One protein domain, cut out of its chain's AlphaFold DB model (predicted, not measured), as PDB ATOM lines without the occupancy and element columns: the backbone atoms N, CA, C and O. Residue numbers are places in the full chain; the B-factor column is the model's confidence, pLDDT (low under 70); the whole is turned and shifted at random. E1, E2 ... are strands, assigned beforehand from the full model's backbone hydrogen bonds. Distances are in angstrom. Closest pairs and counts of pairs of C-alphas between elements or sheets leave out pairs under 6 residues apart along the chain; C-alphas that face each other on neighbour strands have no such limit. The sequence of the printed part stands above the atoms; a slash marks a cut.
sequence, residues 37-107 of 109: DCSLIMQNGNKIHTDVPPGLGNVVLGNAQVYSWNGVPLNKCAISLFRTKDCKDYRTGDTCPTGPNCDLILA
ATOM      1  N   ASP A  37     173.772 202.863 136.401       85.00
ATOM      2  CA  ASP A  37     175.174 203.162 136.601       85.00
ATOM      3  C   ASP A  37     175.777 203.707 135.301       85.00
ATOM      4  O   ASP A  37     175.551 203.157 134.216       85.00
ATOM      5  N   CYS A  38     176.502 204.815 135.401       81.94
ATOM      6  CA  CYS A  38     177.158 205.451 134.273       81.94
ATOM      7  C   CYS A  38     178.608 205.757 134.632       81.94
ATOM      8  O   CYS A  38     178.894 206.472 135.595       81.94
ATOM      9  N   SER A  39     179.515 205.228 133.813       86.12
ATOM     10  CA  SER A  39     180.945 205.489 133.903       86.12
ATOM     11  C   SER A  39     181.409 206.226 132.654       86.12
ATOM     12  O   SER A  39     181.194 205.754 131.539       86.12
ATOM     13  N   LEU A  40     182.038 207.385 132.834       85.56
ATOM     14  CA  LEU A  40     182.467 208.269 131.746       85.56
ATOM     15  C   LEU A  40     183.936 208.635 131.908       85.56
ATOM     16  O   LEU A  40     184.479 208.590 133.012       85.56
ATOM     17  N   ILE A  41     184.568 209.039 130.810       87.75
ATOM     18  CA  ILE A  41     185.952 209.514 130.793       87.75
ATOM     19  C   ILE A  41     185.955 210.960 130.296       87.75
ATOM     20  O   ILE A  41     185.266 211.301 129.337       87.75
ATOM     21  N   MET A  42     186.714 211.814 130.967       88.19
ATOM     22  CA  MET A  42     186.951 213.201 130.575       88.19
ATOM     23  C   MET A  42     188.215 213.321 129.712       88.19
ATOM     24  O   MET A  42     189.095 212.462 129.768       88.19
ATOM     25  N   GLN A  43     188.348 214.415 128.958       87.75
ATOM     26  CA  GLN A  43     189.540 214.694 128.141       87.75
ATOM     27  C   GLN A  43     190.842 214.757 128.949       87.75
ATOM     28  O   GLN A  43     191.875 214.274 128.490       87.75
ATOM     29  N   ASN A  44     190.787 215.264 130.180       86.50
ATOM     30  CA  ASN A  44     191.918 215.271 131.109       86.50
ATOM     31  C   ASN A  44     192.283 213.882 131.689       86.50
ATOM     32  O   ASN A  44     193.190 213.786 132.515       86.50
ATOM     33  N   GLY A  45     191.586 212.811 131.292       87.69
ATOM     34  CA  GLY A  45     191.826 211.439 131.751       87.69
ATOM     35  C   GLY A  45     191.149 211.074 133.077       87.69
ATOM     36  O   GLY A  45     191.272 209.932 133.530       87.69
ATOM     37  N   ASN A  46     190.416 212.001 133.697       89.88
ATOM     38  CA  ASN A  46     189.607 211.703 134.875       89.88
ATOM     39  C   ASN A  46     188.391 210.851 134.503       89.88
ATOM     40  O   ASN A  46     187.892 210.876 133.376       89.88
ATOM     41  N   LYS A  47     187.897 210.097 135.481       90.19
ATOM     42  CA  LYS A  47     186.728 209.231 135.349       90.19
ATOM     43  C   LYS A  47     185.575 209.795 136.157       90.19
ATOM     44  O   LYS A  47     185.772 210.295 137.260       90.19
ATOM     45  N   ILE A  48     184.368 209.665 135.631       88.12
ATOM     46  CA  ILE A  48     183.132 209.944 136.357       88.12
ATOM     47  C   ILE A  48     182.444 208.620 136.608       88.12
ATOM     48  O   ILE A  48     182.362 207.806 135.694       88.12
ATOM     49  N   HIS A  49     181.924 208.436 137.814       87.56
ATOM     50  CA  HIS A  49     181.029 207.334 138.135       87.56
ATOM     51  C   HIS A  49     179.817 207.902 138.869       87.56
ATOM     52  O   HIS A  49     179.966 208.619 139.864       87.56
ATOM     53  N   THR A  50     178.622 207.675 138.329       86.50
ATOM     54  CA  THR A  50     177.394 208.253 138.875       86.50
ATOM     55  C   THR A  50     176.168 207.435 138.506       86.50
ATOM     56  O   THR A  50     176.033 206.957 137.380       86.50
ATOM     57  N   ASP A  51     175.216 207.385 139.431       87.75
ATOM     58  CA  ASP A  51     173.868 206.919 139.149       87.75
ATOM     59  C   ASP A  51     173.086 207.987 138.383       87.75
ATOM     60  O   ASP A  51     172.941 209.129 138.826       87.75
ATOM     61  N   VAL A  52     172.544 207.600 137.234       84.62
ATOM     62  CA  VAL A  52     171.629 208.420 136.442       84.62
ATOM     63  C   VAL A  52     170.196 208.034 136.821       84.62
ATOM     64  O   VAL A  52     169.839 206.855 136.687       84.62
ATOM     65  N   PRO A  53     169.347 208.980 137.258       82.81
ATOM     66  CA  PRO A  53     167.963 208.700 137.617       82.81
ATOM     67  C   PRO A  53     167.140 208.237 136.402       82.81
ATOM     68  O   PRO A  53     167.531 208.477 135.251       82.81
ATOM     69  N   PRO A  54     166.001 207.563 136.640       77.12
ATOM     70  CA  PRO A  54     165.091 207.140 135.584       77.12
ATOM     71  C   PRO A  54     164.564 208.342 134.791       77.12
ATOM     72  O   PRO A  54     164.276 209.398 135.349       77.12
ATOM     73  N   GLY A  55     164.419 208.171 133.478       77.94
ATOM     74  CA  GLY A  55     164.002 209.235 132.570       77.94
ATOM     75  C   GLY A  55     164.408 208.953 131.129       77.94
ATOM     76  O   GLY A  55     165.029 207.928 130.839       77.94
ATOM     77  N   LEU A  56     164.043 209.872 130.239       81.69
ATOM     78  CA  LEU A  56     164.463 209.910 128.840       81.69
ATOM     79  C   LEU A  56     164.843 211.347 128.492       81.69
ATOM     80  O   LEU A  56     164.192 212.285 128.955       81.69
ATOM     81  N   GLY A  57     165.854 211.508 127.647       83.69
ATOM     82  CA  GLY A  57     166.310 212.819 127.204       83.69
ATOM     83  C   GLY A  57     167.434 213.382 128.064       83.69
ATOM     84  O   GLY A  57     168.201 212.631 128.664       83.69
ATOM     85  N   ASN A  58     167.563 214.706 128.088       85.75
ATOM     86  CA  ASN A  58     168.643 215.363 128.812       85.75
ATOM     87  C   ASN A  58     168.418 215.303 130.336       85.75
ATOM     88  O   ASN A  58     167.384 215.736 130.842       85.75
ATOM     89  N   VAL A  59     169.405 214.781 131.062       86.62
ATOM     90  CA  VAL A  59     169.420 214.641 132.517       86.62
ATOM     91  C   VAL A  59     170.604 215.421 133.070       86.62
ATOM     92  O   VAL A  59     171.749 215.177 132.691       86.62
ATOM     93  N   VAL A  60     170.327 216.337 133.993       88.19
ATOM     94  CA  VAL A  60     171.352 217.122 134.690       88.19
ATOM     95  C   VAL A  60     171.655 216.473 136.037       88.19
ATOM     96  O   VAL A  60     170.756 216.225 136.838       88.19
ATOM     97  N   LEU A  61     172.934 216.212 136.287       87.69
ATOM     98  CA  LEU A  61     173.458 215.613 137.508       87.69
ATOM     99  C   LEU A  61     174.386 216.620 138.169       87.69
ATOM    100  O   LEU A  61     175.475 216.858 137.667       87.69
ATOM    101  N   GLY A  62     173.973 217.216 139.288       87.81
ATOM    102  CA  GLY A  62     174.745 218.271 139.963       87.81
ATOM    103  C   GLY A  62     175.910 217.774 140.828       87.81
ATOM    104  O   GLY A  62     176.674 218.576 141.357       87.81
ATOM    105  N   ASN A  63     176.019 216.464 141.033       88.69
ATOM    106  CA  ASN A  63     176.862 215.860 142.062       88.69
ATOM    107  C   ASN A  63     177.558 214.575 141.589       88.69
ATOM    108  O   ASN A  63     177.811 213.687 142.403       88.69
ATOM    109  N   ALA A  64     177.876 214.487 140.295       89.25
ATOM    110  CA  ALA A  64     178.554 213.332 139.719       89.25
ATOM    111  C   ALA A  64     179.981 213.222 140.276       89.25
ATOM    112  O   ALA A  64     180.750 214.187 140.227       89.25
ATOM    113  N   GLN A  65     180.325 212.063 140.840       93.44
ATOM    114  CA  GLN A  65     181.607 211.866 141.506       93.44
ATOM    115  C   GLN A  65     182.724 211.683 140.476       93.44
ATOM    116  O   GLN A  65     182.629 210.838 139.583       93.44
ATOM    117  N   VAL A  66     183.798 212.458 140.634       91.31
ATOM    118  CA  VAL A  66     184.995 212.383 139.797       91.31
ATOM    119  C   VAL A  66     186.118 211.683 140.530       91.31
ATOM    120  O   VAL A  66     186.363 211.908 141.720       91.31
ATOM    121  N   TYR A  67     186.824 210.863 139.771       92.69
ATOM    122  CA  TYR A  67     187.997 210.122 140.167       92.69
ATOM    123  C   TYR A  67     189.144 210.477 139.227       92.69
ATOM    124  O   TYR A  67     188.953 210.639 138.021       92.69
ATOM    125  N   SER A  68     190.354 210.564 139.764       92.12
ATOM    126  CA  SER A  68     191.562 210.578 138.941       92.12
ATOM    127  C   SER A  68     191.670 209.287 138.126       92.12
ATOM    128  O   SER A  68     191.007 208.287 138.419       92.12
ATOM    129  N   TRP A  69     192.567 209.264 137.140       87.00
ATOM    130  CA  TRP A  69     192.850 208.052 136.365       87.00
ATOM    131  C   TRP A  69     193.204 206.834 137.251       87.00
ATOM    132  O   TRP A  69     192.825 205.706 136.923       87.00
ATOM    133  N   ASN A  70     193.836 207.093 138.405       90.31
ATOM    134  CA  ASN A  70     194.218 206.132 139.447       90.31
ATOM    135  C   ASN A  70     193.074 205.712 140.388       90.31
ATOM    136  O   ASN A  70     193.302 204.943 141.316       90.31
ATOM    137  N   GLY A  71     191.857 206.230 140.204       88.81
ATOM    138  CA  GLY A  71     190.707 205.897 141.051       88.81
ATOM    139  C   GLY A  71     190.642 206.658 142.379       88.81
ATOM    140  O   GLY A  71     189.783 206.364 143.203       88.81
ATOM    141  N   VAL A  72     191.505 207.655 142.603       93.38
ATOM    142  CA  VAL A  72     191.409 208.531 143.786       93.38
ATOM    143  C   VAL A  72     190.257 209.519 143.583       93.38
ATOM    144  O   VAL A  72     190.274 210.209 142.561       93.38
ATOM    145  N   PRO A  73     189.280 209.623 144.505       91.56
ATOM    146  CA  PRO A  73     188.211 210.609 144.404       91.56
ATOM    147  C   PRO A  73     188.792 212.025 144.481       91.56
ATOM    148  O   PRO A  73     189.588 212.326 145.367       91.56
ATOM    149  N   LEU A  74     188.393 212.890 143.550       89.94
ATOM    150  CA  LEU A  74     188.891 214.264 143.464       89.94
ATOM    151  C   LEU A  74     187.845 215.258 143.965       89.94
ATOM    152  O   LEU A  74     188.082 216.010 144.905       89.94
ATOM    153  N   ASN A  75     186.675 215.260 143.332       91.19
ATOM    154  CA  ASN A  75     185.613 216.226 143.581       91.19
ATOM    155  C   ASN A  75     184.296 215.754 142.946       91.19
ATOM    156  O   ASN A  75     184.191 214.630 142.459       91.19
ATOM    157  N   LYS A  76     183.292 216.631 142.947       90.88
ATOM    158  CA  LYS A  76     182.032 216.428 142.233       90.88
ATOM    159  C   LYS A  76     181.886 217.445 141.109       90.88
ATOM    160  O   LYS A  76     182.319 218.589 141.268       90.88
ATOM    161  N   CYS A  77     181.267 217.022 140.015       89.81
ATOM    162  CA  CYS A  77     180.945 217.864 138.869       89.81
ATOM    163  C   CYS A  77     179.441 217.933 138.661       89.81
ATOM    164  O   CYS A  77     178.731 216.948 138.879       89.81
ATOM    165  N   ALA A  78     178.988 219.080 138.160       90.50
ATOM    166  CA  ALA A  78     177.703 219.136 137.493       90.50
ATOM    167  C   ALA A  78     177.902 218.732 136.030       90.50
ATOM    168  O   ALA A  78     178.740 219.314 135.344       90.50
ATOM    169  N   ILE A  79     177.172 217.722 135.573       88.69
ATOM    170  CA  ILE A  79     177.224 217.219 134.199       88.69
ATOM    171  C   ILE A  79     175.819 217.070 133.637       88.69
ATOM    172  O   ILE A  79     174.838 216.985 134.375       88.69
ATOM    173  N   SER A  80     175.731 216.995 132.319       88.81
ATOM    174  CA  SER A  80     174.495 216.734 131.597       88.81
ATOM    175  C   SER A  80     174.713 215.542 130.680       88.81
ATOM    176  O   SER A  80     175.740 215.441 130.006       88.81
ATOM    177  N   LEU A  81     173.762 214.609 130.701       86.44
ATOM    178  CA  LEU A  81     173.798 213.373 129.931       86.44
ATOM    179  C   LEU A  81     172.472 213.175 129.219       86.44
ATOM    180  O   LEU A  81     171.410 213.309 129.820       86.44
ATOM    181  N   PHE A  82     172.527 212.787 127.952       85.50
ATOM    182  CA  PHE A  82     171.353 212.312 127.247       85.50
ATOM    183  C   PHE A  82     171.128 210.839 127.581       85.50
ATOM    184  O   PHE A  82     171.907 209.964 127.193       85.50
ATOM    185  N   ARG A  83     170.056 210.573 128.324       81.88
ATOM    186  CA  ARG A  83     169.643 209.240 128.737       81.88
ATOM    187  C   ARG A  83     168.705 208.623 127.704       81.88
ATOM    188  O   ARG A  83     167.676 209.208 127.350       81.88
ATOM    189  N   THR A  84     169.032 207.407 127.280       77.75
ATOM    190  CA  THR A  84     168.162 206.571 126.446       77.75
ATOM    191  C   THR A  84     167.393 205.553 127.305       77.75
ATOM    192  O   THR A  84     167.537 205.508 128.530       77.75
ATOM    193  N   LYS A  85     166.489 204.785 126.681       73.38
ATOM    194  CA  LYS A  85     165.619 203.824 127.381       73.38
ATOM    195  C   LYS A  85     166.423 202.701 128.044       73.38
ATOM    196  O   LYS A  85     166.109 202.263 129.148       73.38
ATOM    197  N   ASP A  86     167.470 202.249 127.387       70.75
ATOM    198  CA  ASP A  86     168.350 201.221 127.910       70.75
ATOM    199  C   ASP A  86     169.537 201.928 128.562       70.75
ATOM    200  O   ASP A  86     169.935 202.984 128.092       70.75
ATOM    201  N   CYS A  87     170.077 201.414 129.671       73.00
ATOM    202  CA  CYS A  87     171.207 202.017 130.394       73.00
ATOM    203  C   CYS A  87     172.525 201.991 129.582       73.00
ATOM    204  O   CYS A  87     173.533 201.459 130.040       73.00
ATOM    205  N   LYS A  88     172.494 202.459 128.340       70.75
ATOM    206  CA  LYS A  88     173.464 202.271 127.273       70.75
ATOM    207  C   LYS A  88     173.484 203.530 126.412       70.75
ATOM    208  O   LYS A  88     172.538 204.321 126.422       70.75
ATOM    209  N   ASP A  89     174.574 203.697 125.674       69.75
ATOM    210  CA  ASP A  89     174.729 204.760 124.679       69.75
ATOM    211  C   ASP A  89     174.514 206.167 125.261       69.75
ATOM    212  O   ASP A  89     173.876 207.029 124.650       69.75
ATOM    213  N   TYR A  90     175.031 206.406 126.472       73.06
ATOM    214  CA  TYR A  90     175.005 207.737 127.069       73.06
ATOM    215  C   TYR A  90     175.804 208.704 126.218       73.06
ATOM    216  O   TYR A  90     176.967 208.471 125.892       73.06
ATOM    217  N   ARG A  91     175.179 209.832 125.903       78.50
ATOM    218  CA  ARG A  91     175.834 210.925 125.193       78.50
ATOM    219  C   ARG A  91     175.972 212.108 126.126       78.50
ATOM    220  O   ARG A  91     175.136 212.300 127.009       78.50
ATOM    221  N   THR A  92     177.001 212.915 125.908       79.69
ATOM    222  CA  THR A  92     177.094 214.233 126.537       79.69
ATOM    223  C   THR A  92     175.824 215.009 126.198       79.69
ATOM    224  O   THR A  92     175.414 215.040 125.035       79.69
ATOM    225  N   GLY A  93     175.158 215.537 127.219       79.88
ATOM    226  CA  GLY A  93     173.956 216.339 127.043       79.88
ATOM    227  C   GLY A  93     174.285 217.783 126.661       79.88
ATOM    228  O   GLY A  93     175.405 218.102 126.263       79.88
ATOM    229  N   ASP A  94     173.289 218.656 126.776       81.19
ATOM    230  CA  ASP A  94     173.336 220.005 126.197       81.19
ATOM    231  C   ASP A  94     174.279 220.967 126.932       81.19
ATOM    232  O   ASP A  94     174.633 222.016 126.395       81.19
ATOM    233  N   THR A  95     174.682 220.641 128.164       82.88
ATOM    234  CA  THR A  95     175.549 221.507 128.969       82.88
ATOM    235  C   THR A  95     176.902 220.865 129.232       82.88
ATOM    236  O   THR A  95     176.990 219.707 129.650       82.88
ATOM    237  N   CYS A  96     177.965 221.650 129.067       82.19
ATOM    238  CA  CYS A  96     179.311 221.222 129.422       82.19
ATOM    239  C   CYS A  96     179.427 220.912 130.927       82.19
ATOM    240  O   CYS A  96     178.748 221.548 131.737       82.19
ATOM    241  N   PRO A  97     180.307 219.971 131.316       86.00
ATOM    242  CA  PRO A  97     180.662 219.748 132.710       86.00
ATOM    243  C   PRO A  97     181.156 221.028 133.385       86.00
ATOM    244  O   PRO A  97     181.953 221.767 132.811       86.00
ATOM    245  N   THR A  98     180.724 221.270 134.620       87.19
ATOM    246  CA  THR A  98     181.176 222.423 135.411       87.19
ATOM    247  C   THR A  98     181.649 222.005 136.796       87.19
ATOM    248  O   THR A  98     181.026 221.157 137.443       87.19
ATOM    249  N   GLY A  99     182.726 222.643 137.256       85.50
ATOM    250  CA  GLY A  99     183.355 222.423 138.557       85.50
ATOM    251  C   GLY A  99     184.879 222.251 138.446       85.50
ATOM    252  O   GLY A  99     185.423 222.218 137.341       85.50
ATOM    253  N   PRO A 100     185.594 222.151 139.577       82.06
ATOM    254  CA  PRO A 100     187.043 221.946 139.578       82.06
ATOM    255  C   PRO A 100     187.399 220.588 138.956       82.06
ATOM    256  O   PRO A 100     186.703 219.616 139.194       82.06
ATOM    257  N   ASN A 101     188.465 220.484 138.159       82.19
ATOM    258  CA  ASN A 101     188.873 219.230 137.489       82.19
ATOM    259  C   ASN A 101     187.803 218.575 136.581       82.19
ATOM    260  O   ASN A 101     187.995 217.440 136.134       82.19
ATOM    261  N   CYS A 102     186.703 219.285 136.305       85.75
ATOM    262  CA  CYS A 102     185.662 218.875 135.378       85.75
ATOM    263  C   CYS A 102     186.046 219.343 133.982       85.75
ATOM    264  O   CYS A 102     186.145 220.543 133.742       85.75
ATOM    265  N   ASP A 103     186.256 218.399 133.077       85.00
ATOM    266  CA  ASP A 103     186.565 218.679 131.681       85.00
ATOM    267  C   ASP A 103     185.534 217.998 130.777       85.00
ATOM    268  O   ASP A 103     184.693 217.222 131.245       85.00
ATOM    269  N   LEU A 104     185.579 218.304 129.483       82.88
ATOM    270  CA  LEU A 104     184.678 217.756 128.479       82.88
ATOM    271  C   LEU A 104     184.652 216.226 128.542       82.88
ATOM    272  O   LEU A 104     185.689 215.557 128.546       82.88
ATOM    273  N   ILE A 105     183.440 215.671 128.569       83.19
ATOM    274  CA  ILE A 105     183.218 214.227 128.558       83.19
ATOM    275  C   ILE A 105     183.481 213.698 127.147       83.19
ATOM    276  O   ILE A 105     182.851 214.129 126.178       83.19
ATOM    277  N   LEU A 106     184.377 212.720 127.055       72.00
ATOM    278  CA  LEU A 106     184.569 211.885 125.881       72.00
ATOM    279  C   LEU A 106     183.453 210.834 125.870       72.00
ATOM    280  O   LEU A 106     183.592 209.749 126.435       72.00
ATOM    281  N   ALA A 107     182.306 211.167 125.281       59.12
ATOM    282  CA  ALA A 107     181.260 210.179 125.045       59.12
ATOM    283  C   ALA A 107     181.758 209.181 123.985       59.12
ATOM    284  O   ALA A 107     181.814 209.509 122.798       59.12
TER     285      ALA A 107
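What this domain is: This is residues 37 to 107 of the 109 residues of an uncharacterized protein of Rhynchosporium agropyri (UniProt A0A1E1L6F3). A four-stranded sheet, E1 to E4, curls like part of a barrel, and the long unnamed stretch of residues 84 to 107 crosses its open side, pairing briefly with each of its two edges, E4 at residues 91 to 92 and E1 at residues 105 to 106. The two longest strands, E3 and E4, form a bent hairpin. The printed part has 71 residues with no named helix and four named strands, which stand in the sheet in chain order, E1 E2 E3 E4, antiparallel throughout. The class is all strand, though under half of the residues, 34 of 71, are in named elements. The whole is compact, with a radius of gyration of the C-alphas of 11.1 A, and elongated, spanning 31 by 19 by 18 A.

How they stand to each other: The strands E1, residues 37 to 42, E2, residues 47 to 52, E3, residues 57 to 67, and E4, residues 73 to 83, form a meander, each strand the antiparallel neighbour of the one before. The sheet is strongly twisted; from edge to edge its strands' lines turn by 71 degrees and the way across it turns by 114 degrees. E3 and E4 are a hairpin with 164 degrees between their directions; N 59 and O 81 are 2.8 A apart, and N 77 and O 64 are 2.9 A apart, both within hydrogen-bond range. E3 bends by 73 degrees at residue 62, and E4 bends by 69 degrees at residue 76. E2 and E3 are a hairpin at 135 degrees, with N 49 and O 65 within hydrogen-bond range at 3.1 A. E1 and E2 are a hairpin at 148 degrees, with N 40 and O 48 within range at 2.9 A. The edge strands E1 and E4 are apart. Residues 81 to 82 of E4 pair antiparallel with residues 91 to 92, and residues 41 to 42 of E1 pair antiparallel with residues 105 to 106.

Where its parts are: E3 measures 25.4 A from first to last C-alpha and E4 24.3 A; E1 measures 16.6 A and E2 15.2 A. E1 begins at C-alpha 37, (175.174, 203.162, 136.601). E3 begins at C-alpha 57, (166.310, 212.819, 127.204). E4 ends at C-alpha 83, (169.643, 209.240, 128.737).

The domain as a whole: The C-alphas of Leu 56 and Asn 70, the two farthest apart, are 31.8 A from each other. The printed part has no cut, and the links E1 to E2, E2 to E3 and E3 to E4 are tight. Residues 84 to 107, 24 residues with no named element, have C-alphas 7 to 17 A from the mean of the C-alphas. Mean pLDDT of the printed part is 84.5; residues 89 and 107 are under 70.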